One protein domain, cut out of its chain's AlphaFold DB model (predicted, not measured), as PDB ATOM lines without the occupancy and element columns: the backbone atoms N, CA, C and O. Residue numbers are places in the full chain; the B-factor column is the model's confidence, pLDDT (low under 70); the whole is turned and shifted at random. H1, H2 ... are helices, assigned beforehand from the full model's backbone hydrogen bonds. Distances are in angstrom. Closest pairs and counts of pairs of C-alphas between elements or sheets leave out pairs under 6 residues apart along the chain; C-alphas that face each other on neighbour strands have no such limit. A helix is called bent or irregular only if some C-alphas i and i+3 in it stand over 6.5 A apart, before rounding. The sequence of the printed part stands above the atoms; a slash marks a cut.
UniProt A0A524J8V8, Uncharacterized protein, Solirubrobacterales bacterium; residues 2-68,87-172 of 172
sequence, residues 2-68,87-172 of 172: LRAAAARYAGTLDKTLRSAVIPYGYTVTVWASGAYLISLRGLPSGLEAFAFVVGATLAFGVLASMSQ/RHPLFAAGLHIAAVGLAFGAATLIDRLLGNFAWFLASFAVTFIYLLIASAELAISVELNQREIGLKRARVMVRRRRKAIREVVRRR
ATOM      1  N   LEU A   2     605.136 479.330 407.331       86.50
ATOM      2  CA  LEU A   2     606.411 479.944 407.765       86.50
ATOM      3  C   LEU A   2     606.530 480.207 409.279       86.50
ATOM      4  O   LEU A   2     607.534 479.849 409.883       86.50
ATOM      5  N   ARG A   3     605.488 480.748 409.929       89.38
ATOM      6  CA  ARG A   3     605.497 480.988 411.390       89.38
ATOM      7  C   ARG A   3     605.629 479.703 412.218       89.38
ATOM      8  O   ARG A   3     606.313 479.698 413.234       89.38
ATOM      9  N   ALA A   4     604.998 478.615 411.776       88.31
ATOM     10  CA  ALA A   4     605.082 477.324 412.456       88.31
ATOM     11  C   ALA A   4     606.469 476.687 412.276       88.31
ATOM     12  O   ALA A   4     607.016 476.140 413.229       88.31
ATOM     13  N   ALA A   5     607.057 476.803 411.081       90.38
ATOM     14  CA  ALA A   5     608.426 476.365 410.822       90.38
ATOM     15  C   ALA A   5     609.444 477.166 411.654       90.38
ATOM     16  O   ALA A   5     610.300 476.567 412.298       90.38
ATOM     17  N   ALA A   6     609.292 478.492 411.732       92.31
ATOM     18  CA  ALA A   6     610.138 479.356 412.553       92.31
ATOM     19  C   ALA A   6     610.050 479.016 414.050       92.31
ATOM     20  O   ALA A   6     611.076 478.917 414.718       92.31
ATOM     21  N   ALA A   7     608.844 478.768 414.574       90.62
ATOM     22  CA  ALA A   7     608.661 478.361 415.968       90.62
ATOM     23  C   ALA A   7     609.308 476.997 416.269       90.62
ATOM     24  O   ALA A   7     609.940 476.831 417.312       90.62
ATOM     25  N   ARG A   8     609.192 476.031 415.347       90.06
ATOM     26  CA  ARG A   8     609.865 474.726 415.470       90.06
ATOM     27  C   ARG A   8     611.382 474.876 415.429       90.06
ATOM     28  O   ARG A   8     612.052 474.311 416.282       90.06
ATOM     29  N   TYR A   9     611.906 475.662 414.490       91.44
ATOM     30  CA  TYR A   9     613.335 475.946 414.390       91.44
ATOM     31  C   TYR A   9     613.875 476.578 415.673       91.44
ATOM     32  O   TYR A   9     614.848 476.077 416.222       91.44
ATOM     33  N   ALA A  10     613.215 477.619 416.189       86.19
ATOM     34  CA  ALA A  10     613.627 478.276 417.427       86.19
ATOM     35  C   ALA A  10     613.645 477.299 418.614       86.19
ATOM     36  O   ALA A  10     614.602 477.287 419.383       86.19
ATOM     37  N   GLY A  11     612.624 476.441 418.726       84.81
ATOM     38  CA  GLY A  11     612.581 475.397 419.750       84.81
ATOM     39  C   GLY A  11     613.706 474.368 419.612       84.81
ATOM     40  O   GLY A  11     614.318 473.997 420.608       84.81
ATOM     41  N   THR A  12     614.015 473.922 418.393       86.69
ATOM     42  CA  THR A  12     615.125 472.987 418.148       86.69
ATOM     43  C   THR A  12     616.481 473.637 418.411       86.69
ATOM     44  O   THR A  12     617.327 473.029 419.057       86.69
ATOM     45  N   LEU A  13     616.681 474.878 417.962       85.25
ATOM     46  CA  LEU A  13     617.915 475.631 418.173       85.25
ATOM     47  C   LEU A  13     618.201 475.826 419.665       85.25
ATOM     48  O   LEU A  13     619.314 475.563 420.107       85.25
ATOM     49  N   ASP A  14     617.196 476.227 420.444       82.25
ATOM     50  CA  ASP A  14     617.321 476.386 421.896       82.25
ATOM     51  C   ASP A  14     617.757 475.073 422.571       82.25
ATOM     52  O   ASP A  14     618.701 475.069 423.360       82.25
ATOM     53  N   LYS A  15     617.162 473.935 422.189       79.69
ATOM     54  CA  LYS A  15     617.553 472.613 422.708       79.69
ATOM     55  C   LYS A  15     618.987 472.240 422.349       79.69
ATOM     56  O   LYS A  15     619.733 471.785 423.217       79.69
ATOM     57  N   THR A  16     619.379 472.452 421.095       83.06
ATOM     58  CA  THR A  16     620.742 472.174 420.631       83.06
ATOM     59  C   THR A  16     621.756 473.014 421.402       83.06
ATOM     60  O   THR A  16     622.693 472.458 421.975       83.06
ATOM     61  N   LEU A  17     621.542 474.330 421.494       83.69
ATOM     62  CA  LEU A  17     622.441 475.238 422.210       83.69
ATOM     63  C   LEU A  17     622.556 474.876 423.695       83.69
ATOM     64  O   LEU A  17     623.663 474.841 424.222       83.69
ATOM     65  N   ARG A  18     621.446 474.524 424.357       77.88
ATOM     66  CA  ARG A  18     621.458 474.067 425.758       77.88
ATOM     67  C   ARG A  18     622.271 472.794 425.952       77.88
ATOM     68  O   ARG A  18     623.013 472.698 426.920       77.88
ATOM     69  N   SER A  19     622.153 471.831 425.039       77.50
ATOM     70  CA  SER A  19     622.930 470.587 425.121       77.50
ATOM     71  C   SER A  19     624.427 470.802 424.874       77.50
ATOM     72  O   SER A  19     625.258 470.092 425.432       77.50
ATOM     73  N   ALA A  20     624.773 471.808 424.066       82.88
ATOM     74  CA  ALA A  20     626.143 472.085 423.664       82.88
ATOM     75  C   ALA A  20     626.873 473.089 424.569       82.88
ATOM     76  O   ALA A  20     628.094 473.153 424.503       82.88
ATOM     77  N   VAL A  21     626.174 473.869 425.403       82.69
ATOM     78  CA  VAL A  21     626.771 475.025 426.101       82.69
ATOM     79  C   VAL A  21     627.991 474.657 426.953       82.69
ATOM     80  O   VAL A  21     629.031 475.294 426.824       82.69
ATOM     81  N   ILE A  22     627.908 473.584 427.747       83.62
ATOM     82  CA  ILE A  22     629.005 473.115 428.607       83.62
ATOM     83  C   ILE A  22     630.189 472.566 427.786       83.62
ATOM     84  O   ILE A  22     631.310 473.042 427.958       83.62
ATOM     85  N   PRO A  23     630.023 471.595 426.869       84.31
ATOM     86  CA  PRO A  23     631.169 471.108 426.095       84.31
ATOM     87  C   PRO A  23     631.767 472.187 425.173       84.31
ATOM     88  O   PRO A  23     632.984 472.223 424.968       84.31
ATOM     89  N   TYR A  24     630.942 473.100 424.652       84.88
ATOM     90  CA  TYR A  24     631.403 474.208 423.821       84.88
ATOM     91  C   TYR A  24     632.226 475.220 424.623       84.88
ATOM     92  O   TYR A  24     633.355 475.530 424.239       84.88
ATOM     93  N   GLY A  25     631.706 475.695 425.760       85.44
ATOM     94  CA  GLY A  25     632.423 476.643 426.610       85.44
ATOM     95  C   GLY A  25     633.731 476.067 427.149       85.44
ATOM     96  O   GLY A  25     634.736 476.776 427.175       85.44
ATOM     97  N   TYR A  26     633.762 474.771 427.481       86.31
ATOM     98  CA  TYR A  26     634.986 474.079 427.885       86.31
ATOM     99  C   TYR A  26     636.039 474.146 426.779       86.31
ATOM    100  O   TYR A  26     637.168 474.573 427.011       86.31
ATOM    101  N   THR A  27     635.638 473.790 425.556       91.31
ATOM    102  CA  THR A  27     636.526 473.785 424.389       91.31
ATOM    103  C   THR A  27     637.111 475.169 424.138       91.31
ATOM    104  O   THR A  27     638.330 475.304 424.035       91.31
ATOM    105  N   VAL A  28     636.266 476.206 424.100       89.12
ATOM    106  CA  VAL A  28     636.709 477.596 423.903       89.12
ATOM    107  C   VAL A  28     637.686 478.018 425.001       89.12
ATOM    108  O   VAL A  28     638.727 478.593 424.700       89.12
ATOM    109  N   THR A  29     637.392 477.691 426.260       87.56
ATOM    110  CA  THR A  29     638.228 478.073 427.408       87.56
ATOM    111  C   THR A  29     639.601 477.401 427.362       87.56
ATOM    112  O   THR A  29     640.621 478.070 427.537       87.56
ATOM    113  N   VAL A  30     639.655 476.091 427.097       90.00
ATOM    114  CA  VAL A  30     640.915 475.335 427.007       90.00
ATOM    115  C   VAL A  30     641.761 475.825 425.834       90.00
ATOM    116  O   VAL A  30     642.952 476.073 426.013       90.00
ATOM    117  N   TRP A  31     641.154 476.033 424.661       93.06
ATOM    118  CA  TRP A  31     641.864 476.543 423.485       93.06
ATOM    119  C   TRP A  31     642.386 477.960 423.685       93.06
ATOM    120  O   TRP A  31     643.549 478.220 423.390       93.06
ATOM    121  N   ALA A  32     641.565 478.867 424.222       91.00
ATOM    122  CA  ALA A  32     641.994 480.230 424.520       91.00
ATOM    123  C   ALA A  32     643.156 480.244 425.523       91.00
ATOM    124  O   ALA A  32     644.130 480.968 425.330       91.00
ATOM    125  N   SER A  33     643.092 479.400 426.557       89.12
ATOM    126  CA  SER A  33     644.162 479.276 427.554       89.12
ATOM    127  C   SER A  33     645.448 478.708 426.945       89.12
ATOM    128  O   SER A  33     646.533 479.217 427.215       89.12
ATOM    129  N   GLY A  34     645.339 477.696 426.078       90.88
ATOM    130  CA  GLY A  34     646.473 477.138 425.337       90.88
ATOM    131  C   GLY A  34     647.105 478.155 424.382       90.88
ATOM    132  O   GLY A  34     648.318 478.335 424.396       90.88
ATOM    133  N   ALA A  35     646.291 478.879 423.610       93.19
ATOM    134  CA  ALA A  35     646.757 479.945 422.723       93.19
ATOM    135  C   ALA A  35     647.457 481.072 423.497       93.19
ATOM    136  O   ALA A  35     648.485 481.583 423.055       93.19
ATOM    137  N   TYR A  36     646.945 481.423 424.677       89.31
ATOM    138  CA  TYR A  36     647.582 482.396 425.555       89.31
ATOM    139  C   TYR A  36     648.943 481.913 426.071       89.31
ATOM    140  O   TYR A  36     649.921 482.652 425.964       89.31
ATOM    141  N   LEU A  37     649.052 480.665 426.537       89.00
ATOM    142  CA  LEU A  37     650.341 480.074 426.921       89.00
ATOM    143  C   LEU A  37     651.336 480.078 425.759       89.00
ATOM    144  O   LEU A  37     652.484 480.472 425.949       89.00
ATOM    145  N   ILE A  38     650.884 479.727 424.551       94.00
ATOM    146  CA  ILE A  38     651.708 479.790 423.339       94.00
ATOM    147  C   ILE A  38     652.189 481.221 423.077       94.00
ATOM    148  O   ILE A  38     653.352 481.424 422.741       94.00
ATOM    149  N   SER A  39     651.327 482.225 423.260       92.62
ATOM    150  CA  SER A  39     651.699 483.629 423.041       92.62
ATOM    151  C   SER A  39     652.789 484.130 423.995       92.62
ATOM    152  O   SER A  39     653.552 485.020 423.628       92.62
ATOM    153  N   LEU A  40     652.880 483.552 425.197       89.12
ATOM    154  CA  LEU A  40     653.857 483.944 426.215       89.12
ATOM    155  C   LEU A  40     655.138 483.109 426.179       89.12
ATOM    156  O   LEU A  40     656.213 483.626 426.471       89.12
ATOM    157  N   ARG A  41     655.029 481.818 425.851       89.81
ATOM    158  CA  ARG A  41     656.123 480.839 425.981       89.81
ATOM    159  C   ARG A  41     656.621 480.273 424.657       89.81
ATOM    160  O   ARG A  41     657.618 479.559 424.646       89.81
ATOM    161  N   GLY A  42     655.951 480.587 423.552       92.75
ATOM    162  CA  GLY A  42     656.187 479.959 422.259       92.75
ATOM    163  C   GLY A  42     655.511 478.592 422.138       92.75
ATOM    164  O   GLY A  42     654.653 478.212 422.936       92.75
ATOM    165  N   LEU A  43     655.871 477.852 421.089       95.50
ATOM    166  CA  LEU A  43     655.312 476.524 420.844       95.50
ATOM    167  C   LEU A  43     655.779 475.531 421.920       95.50
ATOM    168  O   LEU A  43     656.976 475.493 422.211       95.50
ATOM    169  N   PRO A  44     654.876 474.701 422.476       93.06
ATOM    170  CA  PRO A  44     655.262 473.700 423.456       93.06
ATOM    171  C   PRO A  44     656.129 472.620 422.811       93.06
ATOM    172  O   PRO A  44     655.867 472.152 421.699       93.06
ATOM    173  N   SER A  45     657.120 472.151 423.558       93.75
ATOM    174  CA  SER A  45     657.769 470.870 423.298       93.75
ATOM    175  C   SER A  45     656.785 469.702 423.467       93.75
ATOM    176  O   SER A  45     655.711 469.834 424.061       93.75
ATOM    177  N   GLY A  46     657.162 468.507 422.996       94.00
ATOM    178  CA  GLY A  46     656.321 467.311 423.138       94.00
ATOM    179  C   GLY A  46     655.979 466.969 424.595       94.00
ATOM    180  O   GLY A  46     654.847 466.587 424.886       94.00
ATOM    181  N   LEU A  47     656.925 467.162 425.525       91.44
ATOM    182  CA  LEU A  47     656.697 466.928 426.957       91.44
ATOM    183  C   LEU A  47     655.743 467.955 427.567       91.44
ATOM    184  O   LEU A  47     654.914 467.597 428.395       91.44
ATOM    185  N   GLU A  48     655.825 469.214 427.146       92.19
ATOM    186  CA  GLU A  48     654.928 470.275 427.611       92.19
ATOM    187  C   GLU A  48     653.500 470.079 427.095       92.19
ATOM    188  O   GLU A  48     652.544 470.198 427.862       92.19
ATOM    189  N   ALA A  49     653.349 469.696 425.824       92.56
ATOM    190  CA  ALA A  49     652.056 469.328 425.256       92.56
ATOM    191  C   ALA A  49     651.452 468.117 425.988       92.56
ATOM    192  O   ALA A  49     650.275 468.132 426.352       92.56
ATOM    193  N   PHE A  50     652.265 467.093 426.273       91.38
ATOM    194  CA  PHE A  50     651.837 465.948 427.076       91.38
ATOM    195  C   PHE A  50     651.426 466.371 428.493       91.38
ATOM    196  O   PHE A  50     650.351 465.995 428.957       91.38
ATOM    197  N   ALA A  51     652.222 467.209 429.158       91.06
ATOM    198  CA  ALA A  51     651.918 467.731 430.485       91.06
ATOM    199  C   ALA A  51     650.589 468.507 430.512       91.06
ATOM    200  O   ALA A  51     649.816 468.354 431.455       91.06
ATOM    201  N   PHE A  52     650.276 469.272 429.461       92.06
ATOM    202  CA  PHE A  52     648.986 469.948 429.309       92.06
ATOM    203  C   PHE A  52     647.811 468.957 429.217       92.06
ATOM    204  O   PHE A  52     646.790 469.113 429.885       92.06
ATOM    205  N   VAL A  53     647.953 467.884 428.434       92.75
ATOM    206  CA  VAL A  53     646.920 466.836 428.340       92.75
ATOM    207  C   VAL A  53     646.728 466.124 429.681       92.75
ATOM    208  O   VAL A  53     645.591 465.903 430.111       92.75
ATOM    209  N   VAL A  54     647.823 465.790 430.369       93.06
ATOM    210  CA  VAL A  54     647.775 465.128 431.680       93.06
ATOM    211  C   VAL A  54     647.120 466.034 432.721       93.06
ATOM    212  O   VAL A  54     646.286 465.553 433.484       93.06
ATOM    213  N   GLY A  55     647.421 467.335 432.729       93.62
ATOM    214  CA  GLY A  55     646.806 468.302 433.641       93.62
ATOM    215  C   GLY A  55     645.285 468.339 433.514       93.62
ATOM    216  O   GLY A  55     644.575 468.125 434.499       93.62
ATOM    217  N   ALA A  56     644.773 468.512 432.293       92.44
ATOM    218  CA  ALA A  56     643.332 468.483 432.036       92.44
ATOM    219  C   ALA A  56     642.690 467.137 432.425       92.44
ATOM    220  O   ALA A  56     641.663 467.095 433.106       92.44
ATOM    221  N   THR A  57     643.317 466.022 432.042       93.56
ATOM    222  CA  THR A  57     642.779 464.675 432.297       93.56
ATOM    223  C   THR A  57     642.750 464.343 433.789       93.56
ATOM    224  O   THR A  57     641.771 463.777 434.277       93.56
ATOM    225  N   LEU A  58     643.783 464.730 434.546       94.38
ATOM    226  CA  LEU A  58     643.820 464.536 435.996       94.38
ATOM    227  C   LEU A  58     642.768 465.384 436.707       94.38
ATOM    228  O   LEU A  58     642.089 464.862 437.588       94.38
ATOM    229  N   ALA A  59     642.576 466.648 436.319       93.19
ATOM    230  CA  ALA A  59     641.512 467.483 436.879       93.19
ATOM    231  C   ALA A  59     640.127 466.849 436.678       93.19
ATOM    232  O   ALA A  59     639.338 466.761 437.623       93.19
ATOM    233  N   PHE A  60     639.855 466.345 435.470       91.38
ATOM    234  CA  PHE A  60     638.634 465.600 435.181       91.38
ATOM    235  C   PHE A  60     638.512 464.345 436.055       91.38
ATOM    236  O   PHE A  60     637.475 464.133 436.682       91.38
ATOM    237  N   GLY A  61     639.571 463.535 436.148       91.00
ATOM    238  CA  GLY A  61     639.591 462.323 436.970       91.00
ATOM    239  C   GLY A  61     639.336 462.600 438.456       91.00
ATOM    240  O   GLY A  61     638.558 461.887 439.091       91.00
ATOM    241  N   VAL A  62     639.918 463.675 439.001       93.69
ATOM    242  CA  VAL A  62     639.669 464.122 440.379       93.69
ATOM    243  C   VAL A  62     638.189 464.440 440.568       93.69
ATOM    244  O   VAL A  62     637.562 463.869 441.459       93.69
ATOM    245  N   LEU A  63     637.601 465.276 439.710       90.81
ATOM    246  CA  LEU A  63     636.184 465.636 439.817       90.81
ATOM    247  C   LEU A  63     635.256 464.432 439.627       90.81
ATOM    248  O   LEU A  63     634.293 464.281 440.380       90.81
ATOM    249  N   ALA A  64     635.568 463.538 438.688       86.06
ATOM    250  CA  ALA A  64     634.824 462.300 438.489       86.06
ATOM    251  C   ALA A  64     634.848 461.437 439.760       86.06
ATOM    252  O   ALA A  64     633.799 460.990 440.223       86.06
ATOM    253  N   SER A  65     636.016 461.279 440.388       89.25
ATOM    254  CA  SER A  65     636.146 460.519 441.637       89.25
ATOM    255  C   SER A  65     635.403 461.170 442.809       89.25
ATOM    256  O   SER A  65     634.784 460.472 443.612       89.25
ATOM    257  N   MET A  66     635.406 462.505 442.895       88.75
ATOM    258  CA  MET A  66     634.646 463.249 443.902       88.75
ATOM    259  C   MET A  66     633.140 463.082 443.692       88.75
ATOM    260  O   MET A  66     632.410 462.907 444.663       88.75
ATOM    261  N   SER A  67     632.678 463.065 442.437       83.19
ATOM    262  CA  SER A  67     631.255 462.914 442.104       83.19
ATOM    263  C   SER A  67     630.660 461.571 442.556       83.19
ATOM    264  O   SER A  67     629.466 461.485 442.840       83.19
ATOM    265  N   GLN A  68     631.494 460.533 442.671       79.69
ATOM    266  CA  GLN A  68     631.091 459.192 443.111       79.69
ATOM    267  C   GLN A  68     630.951 459.072 444.636       79.69
ATOM    268  O   GLN A  68     630.285 458.161 445.128       79.69
ATOM    269  N   ARG A  87     615.050 474.938 432.009       52.06
ATOM    270  CA  ARG A  87     615.189 476.387 431.893       52.06
ATOM    271  C   ARG A  87     616.497 476.783 432.574       52.06
ATOM    272  O   ARG A  87     616.500 477.025 433.768       52.06
ATOM    273  N   HIS A  88     617.591 476.842 431.822       50.78
ATOM    274  CA  HIS A  88     618.758 477.641 432.172       50.78
ATOM    275  C   HIS A  88     618.303 479.101 432.092       50.78
ATOM    276  O   HIS A  88     618.044 479.577 430.979       50.78
ATOM    277  N   PRO A  89     618.087 479.790 433.227       50.41
ATOM    278  CA  PRO A  89     617.808 481.218 433.198       50.41
ATOM    279  C   PRO A  89     619.002 481.936 432.559       50.41
ATOM    280  O   PRO A  89     620.118 481.437 432.614       50.41
ATOM    281  N   LEU A  90     618.810 483.138 432.013       46.72
ATOM    282  CA  LEU A  90     619.901 484.018 431.542       46.72
ATOM    283  C   LEU A  90     621.047 484.184 432.567       46.72
ATOM    284  O   LEU A  90     622.178 484.475 432.198       46.72
ATOM    285  N   PHE A  91     620.761 483.932 433.846       46.47
ATOM    286  CA  PHE A  91     621.721 483.858 434.947       46.47
ATOM    287  C   PHE A  91     622.808 482.779 434.760       46.47
ATOM    288  O   PHE A  91     623.948 482.977 435.164       46.47
ATOM    289  N   ALA A  92     622.463 481.672 434.101       52.81
ATOM    290  CA  ALA A  92     623.349 480.571 433.736       52.81
ATOM    291  C   ALA A  92     624.453 481.049 432.768       52.81
ATOM    292  O   ALA A  92     625.638 480.878 433.024       52.81
ATOM    293  N   ALA A  93     624.087 481.837 431.747       57.22
ATOM    294  CA  ALA A  93     625.052 482.410 430.805       57.22
ATOM    295  C   ALA A  93     626.082 483.345 431.477       57.22
ATOM    296  O   ALA A  93     627.246 483.354 431.082       57.22
ATOM    297  N   GLY A  94     625.687 484.104 432.507       57.47
ATOM    298  CA  GLY A  94     626.603 484.976 433.255       57.47
ATOM    299  C   GLY A  94     627.631 484.202 434.089       57.47
ATOM    300  O   GLY A  94     628.816 484.536 434.069       57.47
ATOM    301  N   LEU A  95     627.197 483.135 434.767       64.75
ATOM    302  CA  LEU A  95     628.090 482.207 435.473       64.75
ATOM    303  C   LEU A  95     629.020 481.470 434.512       64.75
ATOM    304  O   LEU A  95     630.181 481.258 434.841       64.75
ATOM    305  N   HIS A  96     628.545 481.167 433.308       66.31
ATOM    306  CA  HIS A  96     629.353 480.552 432.268       66.31
ATOM    307  C   HIS A  96     630.489 481.460 431.789       66.31
ATOM    308  O   HIS A  96     631.637 481.032 431.684       66.31
ATOM    309  N   ILE A  97     630.189 482.740 431.547       70.69
ATOM    310  CA  ILE A  97     631.196 483.752 431.197       70.69
ATOM    311  C   ILE A  97     632.189 483.933 432.352       70.69
ATOM    312  O   ILE A  97     633.392 484.019 432.116       70.69
ATOM    313  N   ALA A  98     631.710 483.928 433.600       69.25
ATOM    314  CA  ALA A  98     632.579 483.966 434.772       69.25
ATOM    315  C   ALA A  98     633.453 482.705 434.885       69.25
ATOM    316  O   ALA A  98     634.624 482.822 435.227       69.25
ATOM    317  N   ALA A  99     632.931 481.523 434.546       68.81
ATOM    318  CA  ALA A  99     633.690 480.276 434.516       68.81
ATOM    319  C   ALA A  99     634.830 480.347 433.498       68.81
ATOM    320  O   ALA A  99     635.969 480.039 433.841       68.81
ATOM    321  N   VAL A 100     634.539 480.820 432.283       71.44
ATOM    322  CA  VAL A 100     635.549 481.055 431.240       71.44
ATOM    323  C   VAL A 100     636.592 482.064 431.723       71.44
ATOM    324  O   VAL A 100     637.788 481.791 431.656       71.44
ATOM    325  N   GLY A 101     636.152 483.207 432.255       70.81
ATOM    326  CA  GLY A 101     637.040 484.276 432.715       70.81
ATOM    327  C   GLY A 101     637.930 483.872 433.891       70.81
ATOM    328  O   GLY A 101     639.119 484.178 433.883       70.81
ATOM    329  N   LEU A 102     637.392 483.156 434.881       74.19
ATOM    330  CA  LEU A 102     638.142 482.678 436.047       74.19
ATOM    331  C   LEU A 102     639.102 481.549 435.684       74.19
ATOM    332  O   LEU A 102     640.236 481.549 436.155       74.19
ATOM    333  N   ALA A 103     638.680 480.612 434.833       68.25
ATOM    334  CA  ALA A 103     639.548 479.547 434.341       68.25
ATOM    335  C   ALA A 103     640.720 480.125 433.534       68.25
ATOM    336  O   ALA A 103     641.878 479.800 433.798       68.25
ATOM    337  N   PHE A 104     640.432 481.048 432.613       68.69
ATOM    338  CA  PHE A 104     641.454 481.755 431.846       68.69
ATOM    339  C   PHE A 104     642.367 482.596 432.753       68.69
ATOM    340  O   PHE A 104     643.588 482.513 432.653       68.69
ATOM    341  N   GLY A 105     641.798 483.355 433.692       67.38
ATOM    342  CA  GLY A 105     642.553 484.154 434.661       67.38
ATOM    343  C   GLY A 105     643.446 483.315 435.580       67.38
ATOM    344  O   GLY A 105     644.554 483.728 435.911       67.38
ATOM    345  N   ALA A 106     643.018 482.108 435.955       72.81
ATOM    346  CA  ALA A 106     643.860 481.177 436.698       72.81
ATOM    347  C   ALA A 106     645.065 480.723 435.861       72.81
ATOM    348  O   ALA A 106     646.180 480.698 436.378       72.81
ATOM    349  N   ALA A 107     644.873 480.437 434.568       66.62
ATOM    350  CA  ALA A 107     645.976 480.121 433.662       66.62
ATOM    351  C   ALA A 107     646.978 481.285 433.542       66.62
ATOM    352  O   ALA A 107     648.186 481.051 433.586       66.62
ATOM    353  N   THR A 108     646.499 482.535 433.463       70.12
ATOM    354  CA  THR A 108     647.385 483.711 433.382       70.12
ATOM    355  C   THR A 108     648.154 483.975 434.679       70.12
ATOM    356  O   THR A 108     649.304 484.408 434.638       70.12
ATOM    357  N   LEU A 109     647.555 483.679 435.837       72.69
ATOM    358  CA  LEU A 109     648.215 483.808 437.136       72.69
ATOM    359  C   LEU A 109     649.258 482.701 437.367       72.69
ATOM    360  O   LEU A 109     650.341 482.977 437.880       72.69
ATOM    361  N   ILE A 110     648.946 481.464 436.969       70.94
ATOM    362  CA  ILE A 110     649.832 480.297 437.096       70.94
ATOM    363  C   ILE A 110     651.105 480.471 436.273       70.94
ATOM    364  O   ILE A 110     652.189 480.151 436.761       70.94
ATOM    365  N   ASP A 111     650.986 481.020 435.064       67.19
ATOM    366  CA  ASP A 111     652.136 481.304 434.207       67.19
ATOM    367  C   ASP A 111     653.205 482.153 434.914       67.19
ATOM    368  O   ASP A 111     654.394 481.838 434.850       67.19
ATOM    369  N   ARG A 112     652.776 483.175 435.666       67.88
ATOM    370  CA  ARG A 112     653.674 484.091 436.383       67.88
ATOM    371  C   ARG A 112     654.348 483.473 437.603       67.88
ATOM    372  O   ARG A 112     655.343 484.014 438.076       67.88
ATOM    373  N   LEU A 113     653.793 482.390 438.142       67.62
ATOM    374  CA  LEU A 113     654.225 481.815 439.416       67.62
ATOM    375  C   LEU A 113     655.043 480.531 439.246       67.62
ATOM    376  O   LEU A 113     655.827 480.191 440.130       67.62
ATOM    377  N   LEU A 114     654.837 479.780 438.159       67.75
ATOM    378  CA  LEU A 114     655.241 478.374 438.094       67.75
ATOM    379  C   LEU A 114     655.912 478.073 436.750       67.75
ATOM    380  O   LEU A 114     655.243 477.752 435.777       67.75
ATOM    381  N   GLY A 115     657.250 478.166 436.724       74.31
ATOM    382  CA  GLY A 115     658.137 477.944 435.569       74.31
ATOM    383  C   GLY A 115     657.806 476.699 434.733       74.31
ATOM    384  O   GLY A 115     656.929 476.745 433.880       74.31
ATOM    385  N   ASN A 116     658.489 475.571 434.931       76.81
ATOM    386  CA  ASN A 116     658.361 474.411 434.025       76.81
ATOM    387  C   ASN A 116     657.000 473.684 434.091       76.81
ATOM    388  O   ASN A 116     656.699 472.862 433.232       76.81
ATOM    389  N   PHE A 117     656.164 473.981 435.090       85.31
ATOM    390  CA  PHE A 117     654.875 473.307 435.301       85.31
ATOM    391  C   PHE A 117     653.667 474.075 434.756       85.31
ATOM    392  O   PHE A 117     652.542 473.593 434.895       85.31
ATOM    393  N   ALA A 118     653.867 475.241 434.132       86.75
ATOM    394  CA  ALA A 118     652.770 476.087 433.664       86.75
ATOM    395  C   ALA A 118     651.781 475.345 432.755       86.75
ATOM    396  O   ALA A 118     650.577 475.454 432.957       86.75
ATOM    397  N   TRP A 119     652.268 474.530 431.814       89.50
ATOM    398  CA  TRP A 119     651.417 473.765 430.897       89.50
ATOM    399  C   TRP A 119     650.488 472.784 431.627       89.50
ATOM    400  O   TRP A 119     649.284 472.736 431.360       89.50
ATOM    401  N   PHE A 120     651.024 472.044 432.599       92.25
ATOM    402  CA  PHE A 120     650.249 471.123 433.431       92.25
ATOM    403  C   PHE A 120     649.257 471.864 434.332       92.25
ATOM    404  O   PHE A 120     648.071 471.547 434.359       92.25
ATOM    405  N   LEU A 121     649.728 472.866 435.075       90.56
ATOM    406  CA  LEU A 121     648.909 473.533 436.082       90.56
ATOM    407  C   LEU A 121     647.831 474.415 435.462       90.56
ATOM    408  O   LEU A 121     646.724 474.463 435.989       90.56
ATOM    409  N   ALA A 122     648.108 475.064 434.331       89.88
ATOM    410  CA  ALA A 122     647.116 475.870 433.636       89.88
ATOM    411  C   ALA A 122     645.968 475.005 433.102       89.88
ATOM    412  O   ALA A 122     644.810 475.300 433.376       89.88
ATOM    413  N   SER A 123     646.266 473.906 432.401       92.75
ATOM    414  CA  SER A 123     645.238 472.975 431.904       92.75
ATOM    415  C   SER A 123     644.456 472.301 433.033       92.75
ATOM    416  O   SER A 123     643.230 472.186 432.941       92.75
ATOM    417  N   PHE A 124     645.136 471.910 434.118       92.56
ATOM    418  CA  PHE A 124     644.501 471.382 435.323       92.56
ATOM    419  C   PHE A 124     643.541 472.410 435.931       92.56
ATOM    420  O   PHE A 124     642.361 472.117 436.104       92.56
ATOM    421  N   ALA A 125     644.017 473.626 436.211       90.75
ATOM    422  CA  ALA A 125     643.218 474.676 436.834       90.75
ATOM    423  C   ALA A 125     642.034 475.092 435.957       90.75
ATOM    424  O   ALA A 125     640.916 475.177 436.457       90.75
ATOM    425  N   VAL A 126     642.253 475.283 434.651       90.69
ATOM    426  CA  VAL A 126     641.196 475.604 433.684       90.69
ATOM    427  C   VAL A 126     640.104 474.544 433.714       90.69
ATOM    428  O   VAL A 126     638.932 474.876 433.876       90.69
ATOM    429  N   THR A 127     640.486 473.271 433.613       92.38
ATOM    430  CA  THR A 127     639.533 472.157 433.594       92.38
ATOM    431  C   THR A 127     638.784 472.043 434.913       92.38
ATOM    432  O   THR A 127     637.560 471.928 434.929       92.38
ATOM    433  N   PHE A 128     639.510 472.121 436.026       92.56
ATOM    434  CA  PHE A 128     638.954 471.979 437.362       92.56
ATOM    435  C   PHE A 128     637.960 473.103 437.687       92.56
ATOM    436  O   PHE A 128     636.826 472.836 438.082       92.56
ATOM    437  N   ILE A 129     638.359 474.359 437.467       90.25
ATOM    438  CA  ILE A 129     637.536 475.543 437.737       90.25
ATOM    439  C   ILE A 129     636.316 475.570 436.817       90.25
ATOM    440  O   ILE A 129     635.197 475.756 437.297       90.25
ATOM    441  N   TYR A 130     636.514 475.348 435.513       88.25
ATOM    442  CA  TYR A 130     635.421 475.368 434.545       88.25
ATOM    443  C   TYR A 130     634.349 474.332 434.899       88.25
ATOM    444  O   TYR A 130     633.170 474.671 435.004       88.25
ATOM    445  N   LEU A 131     634.753 473.079 435.136       89.56
ATOM    446  CA  LEU A 131     633.811 472.001 435.433       89.56
ATOM    447  C   LEU A 131     633.135 472.177 436.795       89.56
ATOM    448  O   LEU A 131     631.951 471.861 436.909       89.56
ATOM    449  N   LEU A 132     633.824 472.710 437.809       89.94
ATOM    450  CA  LEU A 132     633.198 473.028 439.096       89.94
ATOM    451  C   LEU A 132     632.108 474.087 438.955       89.94
ATOM    452  O   LEU A 132     630.995 473.886 439.443       89.94
ATOM    453  N   ILE A 133     632.405 475.197 438.276       87.00
ATOM    454  CA  ILE A 133     631.441 476.289 438.117       87.00
ATOM    455  C   ILE A 133     630.278 475.844 437.227       87.00
ATOM    456  O   ILE A 133     629.128 476.048 437.608       87.00
ATOM    457  N   ALA A 134     630.547 475.162 436.110       84.25
ATOM    458  CA  ALA A 134     629.502 474.619 435.240       84.25
ATOM    459  C   ALA A 134     628.601 473.609 435.979       84.25
ATOM    460  O   ALA A 134     627.381 473.612 435.810       84.25
ATOM    461  N   SER A 135     629.178 472.776 436.851       84.50
ATOM    462  CA  SER A 135     628.409 471.838 437.679       84.50
ATOM    463  C   SER A 135     627.545 472.562 438.715       84.50
ATOM    464  O   SER A 135     626.380 472.209 438.899       84.50
ATOM    465  N   ALA A 136     628.079 473.601 439.365       84.56
ATOM    466  CA  ALA A 136     627.326 474.426 440.309       84.56
ATOM    467  C   ALA A 136     626.178 475.183 439.616       84.56
ATOM    468  O   ALA A 136     625.055 475.209 440.119       84.56
ATOM    469  N   GLU A 137     626.434 475.745 438.435       81.69
ATOM    470  CA  GLU A 137     625.445 476.419 437.589       81.69
ATOM    471  C   GLU A 137     624.281 475.482 437.233       81.69
ATOM    472  O   GLU A 137     623.106 475.853 437.352       81.69
ATOM    473  N   LEU A 138     624.598 474.244 436.851       79.19
ATOM    474  CA  LEU A 138     623.605 473.223 436.548       79.19
ATOM    475  C   LEU A 138     622.806 472.820 437.796       79.19
ATOM    476  O   LEU A 138     621.577 472.766 437.733       79.19
ATOM    477  N   ALA A 139     623.468 472.602 438.935       81.44
ATOM    478  CA  ALA A 139     622.804 472.254 440.192       81.44
ATOM    479  C   ALA A 139     621.805 473.340 440.636       81.44
ATOM    480  O   ALA A 139     620.652 473.038 440.955       81.44
ATOM    481  N   ILE A 140     622.210 474.613 440.572       81.75
ATOM    482  CA  ILE A 140     621.340 475.759 440.878       81.75
ATOM    483  C   ILE A 140     620.163 475.818 439.897       81.75
ATOM    484  O   ILE A 140     619.021 476.031 440.307       81.75
ATOM    485  N   SER A 141     620.417 475.603 438.604       77.50
ATOM    486  CA  SER A 141     619.374 475.635 437.570       77.50
ATOM    487  C   SER A 141     618.312 474.554 437.789       77.50
ATOM    488  O   SER A 141     617.115 474.826 437.657       77.50
ATOM    489  N   VAL A 142     618.728 473.342 438.174       79.00
ATOM    490  CA  VAL A 142     617.815 472.235 438.498       79.00
ATOM    491  C   VAL A 142     616.949 472.576 439.711       79.00
ATOM    492  O   VAL A 142     615.724 472.461 439.629       79.00
ATOM    493  N   GLU A 143     617.555 473.058 440.798       80.50
ATOM    494  CA  GLU A 143     616.847 473.434 442.031       80.50
ATOM    495  C   GLU A 143     615.793 474.524 441.769       80.50
ATOM    496  O   GLU A 143     614.628 474.404 442.162       80.50
ATOM    497  N   LEU A 144     616.163 475.579 441.036       81.31
ATOM    498  CA  LEU A 144     615.243 476.664 440.687       81.31
ATOM    499  C   LEU A 144     614.067 476.172 439.831       81.31
ATOM    500  O   LEU A 144     612.921 476.569 440.067       81.31
ATOM    501  N   ASN A 145     614.324 475.283 438.870       78.19
ATOM    502  CA  ASN A 145     613.280 474.710 438.022       78.19
ATOM    503  C   ASN A 145     612.311 473.826 438.828       78.19
ATOM    504  O   ASN A 145     611.090 473.932 438.667       78.19
ATOM    505  N   GLN A 146     612.826 472.998 439.743       80.62
ATOM    506  CA  GLN A 146     611.992 472.175 440.624       80.62
ATOM    507  C   GLN A 146     611.095 473.034 441.527       80.62
ATOM    508  O   GLN A 146     609.891 472.766 441.632       80.62
ATOM    509  N   ARG A 147     611.630 474.125 442.096       82.56
ATOM    510  CA  ARG A 147     610.844 475.103 442.867       82.56
ATOM    511  C   ARG A 147     609.731 475.732 442.033       82.56
ATOM    512  O   ARG A 147     608.591 475.813 442.495       82.56
ATOM    513  N   GLU A 148     610.015 476.142 440.794       82.19
ATOM    514  CA  GLU A 148     609.005 476.736 439.908       82.19
ATOM    515  C   GLU A 148     607.859 475.749 439.612       82.19
ATOM    516  O   GLU A 148     606.677 476.115 439.673       82.19
ATOM    517  N   ILE A 149     608.185 474.483 439.336       81.94
ATOM    518  CA  ILE A 149     607.199 473.422 439.085       81.94
ATOM    519  C   ILE A 149     606.346 473.165 440.334       81.94
ATOM    520  O   ILE A 149     605.115 473.100 440.230       81.94
ATOM    521  N   GLY A 150     606.968 473.069 441.513       85.19
ATOM    522  CA  GLY A 150     606.270 472.900 442.789       85.19
ATOM    523  C   GLY A 150     605.272 474.029 443.055       85.19
ATOM    524  O   GLY A 150     604.092 473.778 443.322       85.19
ATOM    525  N   LEU A 151     605.699 475.281 442.863       89.38
ATOM    526  CA  LEU A 151     604.843 476.461 443.015       89.38
ATOM    527  C   LEU A 151     603.666 476.462 442.030       89.38
ATOM    528  O   LEU A 151     602.535 476.781 442.413       89.38
ATOM    529  N   LYS A 152     603.886 476.083 440.764       88.44
ATOM    530  CA  LYS A 152     602.804 475.965 439.770       88.44
ATOM    531  C   LYS A 152     601.783 474.901 440.173       88.44
ATOM    532  O   LYS A 152     600.582 475.177 440.129       88.44
ATOM    533  N   ARG A 153     602.236 473.721 440.610       90.50
ATOM    534  CA  ARG A 153     601.358 472.634 441.083       90.50
ATOM    535  C   ARG A 153     600.525 473.072 442.290       90.50
ATOM    536  O   ARG A 153     599.305 472.904 442.274       90.50
ATOM    537  N   ALA A 154     601.148 473.727 443.271       91.75
ATOM    538  CA  ALA A 154     600.457 474.265 444.443       91.75
ATOM    539  C   ALA A 154     599.382 475.299 444.055       91.75
ATOM    540  O   ALA A 154     598.236 475.209 444.499       91.75
ATOM    541  N   ARG A 155     599.700 476.238 443.150       93.88
ATOM    542  CA  ARG A 155     598.735 477.237 442.651       93.88
ATOM    543  C   ARG A 155     597.532 476.594 441.959       93.88
ATOM    544  O   ARG A 155     596.402 477.037 442.172       93.88
ATOM    545  N   VAL A 156     597.748 475.556 441.149       93.50
ATOM    546  CA  VAL A 156     596.658 474.814 440.491       93.50
ATOM    547  C   VAL A 156     595.779 474.110 441.523       93.50
ATOM    548  O   VAL A 156     594.554 474.206 441.441       93.50
ATOM    549  N   MET A 157     596.378 473.466 442.525       93.06
ATOM    550  CA  MET A 157     595.645 472.782 443.592       93.06
ATOM    551  C   MET A 157     594.791 473.758 444.416       93.06
ATOM    552  O   MET A 157     593.599 473.519 444.613       93.06
ATOM    553  N   VAL A 158     595.352 474.908 444.808       94.94
ATOM    554  CA  VAL A 158     594.621 475.967 445.527       94.94
ATOM    555  C   VAL A 158     593.456 476.504 444.692       94.94
ATOM    556  O   VAL A 158     592.353 476.675 445.214       94.94
ATOM    557  N   ARG A 159     593.654 476.734 443.386       95.06
ATOM    558  CA  ARG A 159     592.577 477.170 442.478       95.06
ATOM    559  C   ARG A 159     591.460 476.131 442.369       95.06
ATOM    560  O   ARG A 159     590.292 476.504 442.465       95.06
ATOM    561  N   ARG A 160     591.800 474.844 442.221       94.12
ATOM    562  CA  ARG A 160     590.822 473.742 442.180       94.12
ATOM    563  C   ARG A 160     590.024 473.654 443.481       94.12
ATOM    564  O   ARG A 160     588.799 473.618 443.429       94.12
ATOM    565  N   ARG A 161     590.697 473.724 444.635       94.50
ATOM    566  CA  ARG A 161     590.048 473.699 445.956       94.50
ATOM    567  C   ARG A 161     589.103 474.886 446.154       94.50
ATOM    568  O   ARG A 161     587.972 474.698 446.584       94.50
ATOM    569  N   ARG A 162     589.521 476.102 445.776       95.50
ATOM    570  CA  ARG A 162     588.658 477.298 445.821       95.50
ATOM    571  C   ARG A 162     587.430 477.169 444.919       95.50
ATOM    572  O   ARG A 162     586.349 477.585 445.322       95.50
ATOM    573  N   LYS A 163     587.584 476.604 443.715       94.81
ATOM    574  CA  LYS A 163     586.461 476.371 442.795       94.81
ATOM    575  C   LYS A 163     585.457 475.373 443.385       94.81
ATOM    576  O   LYS A 163     584.274 475.685 443.419       94.81
ATOM    577  N   ALA A 164     585.938 474.256 443.933       93.81
ATOM    578  CA  ALA A 164     585.091 473.256 444.586       93.81
ATOM    579  C   ALA A 164     584.305 473.841 445.774       93.81
ATOM    580  O   ALA A 164     583.101 473.638 445.872       93.81
ATOM    581  N   ILE A 165     584.953 474.641 446.633       95.00
ATOM    582  CA  ILE A 165     584.276 475.312 447.756       95.00
ATOM    583  C   ILE A 165     583.169 476.251 447.251       95.00
ATOM    584  O   ILE A 165     582.058 476.218 447.771       95.00
ATOM    585  N   ARG A 166     583.436 477.058 446.212       94.62
ATOM    586  CA  ARG A 166     582.418 477.950 445.621       94.62
ATOM    587  C   ARG A 166     581.229 477.181 445.040       94.62
ATOM    588  O   ARG A 166     580.101 477.641 445.169       94.62
ATOM    589  N   GLU A 167     581.467 476.034 444.409       94.81
ATOM    590  CA  GLU A 167     580.400 475.186 443.865       94.81
ATOM    591  C   GLU A 167     579.532 474.562 444.966       94.81
ATOM    592  O   GLU A 167     578.316 474.509 444.806       94.81
ATOM    593  N   VAL A 168     580.123 474.158 446.097       93.00
ATOM    594  CA  VAL A 168     579.371 473.662 447.264       93.00
ATOM    595  C   VAL A 168     578.505 474.763 447.875       93.00
ATOM    596  O   VAL A 168     577.338 474.521 448.163       93.00
ATOM    597  N   VAL A 169     579.050 475.975 448.034       92.62
ATOM    598  CA  VAL A 169     578.303 477.125 448.576       92.62
ATOM    599  C   VAL A 169     577.131 477.511 447.672       92.62
ATOM    600  O   VAL A 169     576.062 477.793 448.181       92.62
ATOM    601  N   ARG A 170     577.292 477.474 446.341       91.31
ATOM    602  CA  ARG A 170     576.224 477.827 445.382       91.31
ATOM    603  C   ARG A 170     575.067 476.816 445.336       91.31
ATOM    604  O   ARG A 170     574.016 477.131 444.791       91.31
ATOM    605  N   ARG A 171     575.280 475.588 445.818       88.62
ATOM    606  CA  ARG A 171     574.264 474.520 445.850       88.62
ATOM    607  C   ARG A 171     573.468 474.472 447.161       88.62
ATOM    608  O   ARG A 171     572.581 473.632 447.266       88.62
ATOM    609  N   ARG A 172     573.821 475.303 448.143       76.44
ATOM    610  CA  ARG A 172     573.049 475.526 449.370       76.44
ATOM    611  C   ARG A 172     572.209 476.782 449.212       76.44
ATOM    612  O   ARG A 172     571.102 476.778 449.778       76.44
TER     613      ARG A 172
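This is residues 2 to 68 and 87 to 172 of the 172 residues of an uncharacterized protein of Solirubrobacterales bacterium (UniProt A0A524J8V8). The start of one very long helix, H4, is the core of a small helical body: H3, H2 and the arm H1b pack around it, and residues 146 to 172 stick out at one end as a long tail. The bent helix H1 gives a second projection, with residues 2 to 17 of its arm H1a standing free. The printed part has 153 residues with four named helices, in the order H1, H2, H3, H4, no named strand, and the class all helix. The whole is extended, with a radius of gyration of the C-alphas of 23.7 A and spans of 88 by 43 by 24 A, only just a rod.

Find C-alpha 2 at (606.411, 479.944, 407.765), where H1, residues 2 to 41, begins. By its hydrogen bonds it was assigned as one helix, but it is bent: C-alphas 19 and 22 are 7.4 A apart. Its arms are H1a, residues 2 to 19, 25.7 A long, and H1b, residues 22 to 41, 28.3 A long. Next look for H2, residues 46 to 68, 33.2 A long, and beyond the cut for H3, residues 90 to 113, 35.3 A long. H4, residues 118 to 170, runs 77.5 A from C-alpha 118 at (652.770, 476.087, 433.664) to C-alpha 170 at (576.224, 477.827, 445.382).

H1a and H1b stand at a steep tilt of 58 degrees, and H1a is apart from H2, H3 and H4. H1b, H3 and H4 form a bundle, helices side by side at shallow tilts. H1b touches H3 at a shallow tilt of 25 degrees, the same way; their closest C-alphas, Thr 29 and Val 100, are 5.5 A apart. H1b touches H4, residues 119 to 134 alone, at 24 degrees, a shallow tilt, opposite ways; the closest C-alphas, Val 30 and Val 126, are 6.7 A apart. H2 touches H4, residues 119 to 128 alone, at a shallow tilt of 31 degrees, the same way, with the C-alphas of Gly 55 and Phe 124 closest at 4.2 A. H2 is apart from H1b and H3. H3 and H4 form a helical hairpin at a shallow tilt of 17 degrees; H4 touches H3 with residues 118 to 141 alone, and the closest C-alphas, Ala 103 and Val 126, are 4.3 A apart. Every O i to N i+4 pair is within hydrogen-bond range in H1a, H1b, H2 and H4, and 17 of 20 are in H3.

Measure from C-alpha 45 to C-alpha 172, the two farthest apart, and you find 88.8 A. Residues 69 to 86 are not printed, and C-alphas 68 and 87 are 26.0 A apart across that cut. The links H1 to H2 and H3 to H4 are tight. Mean pLDDT of the printed part is 84.0; 20 residues are under 70, among them 87 to 96, and H3 has a mean of 66.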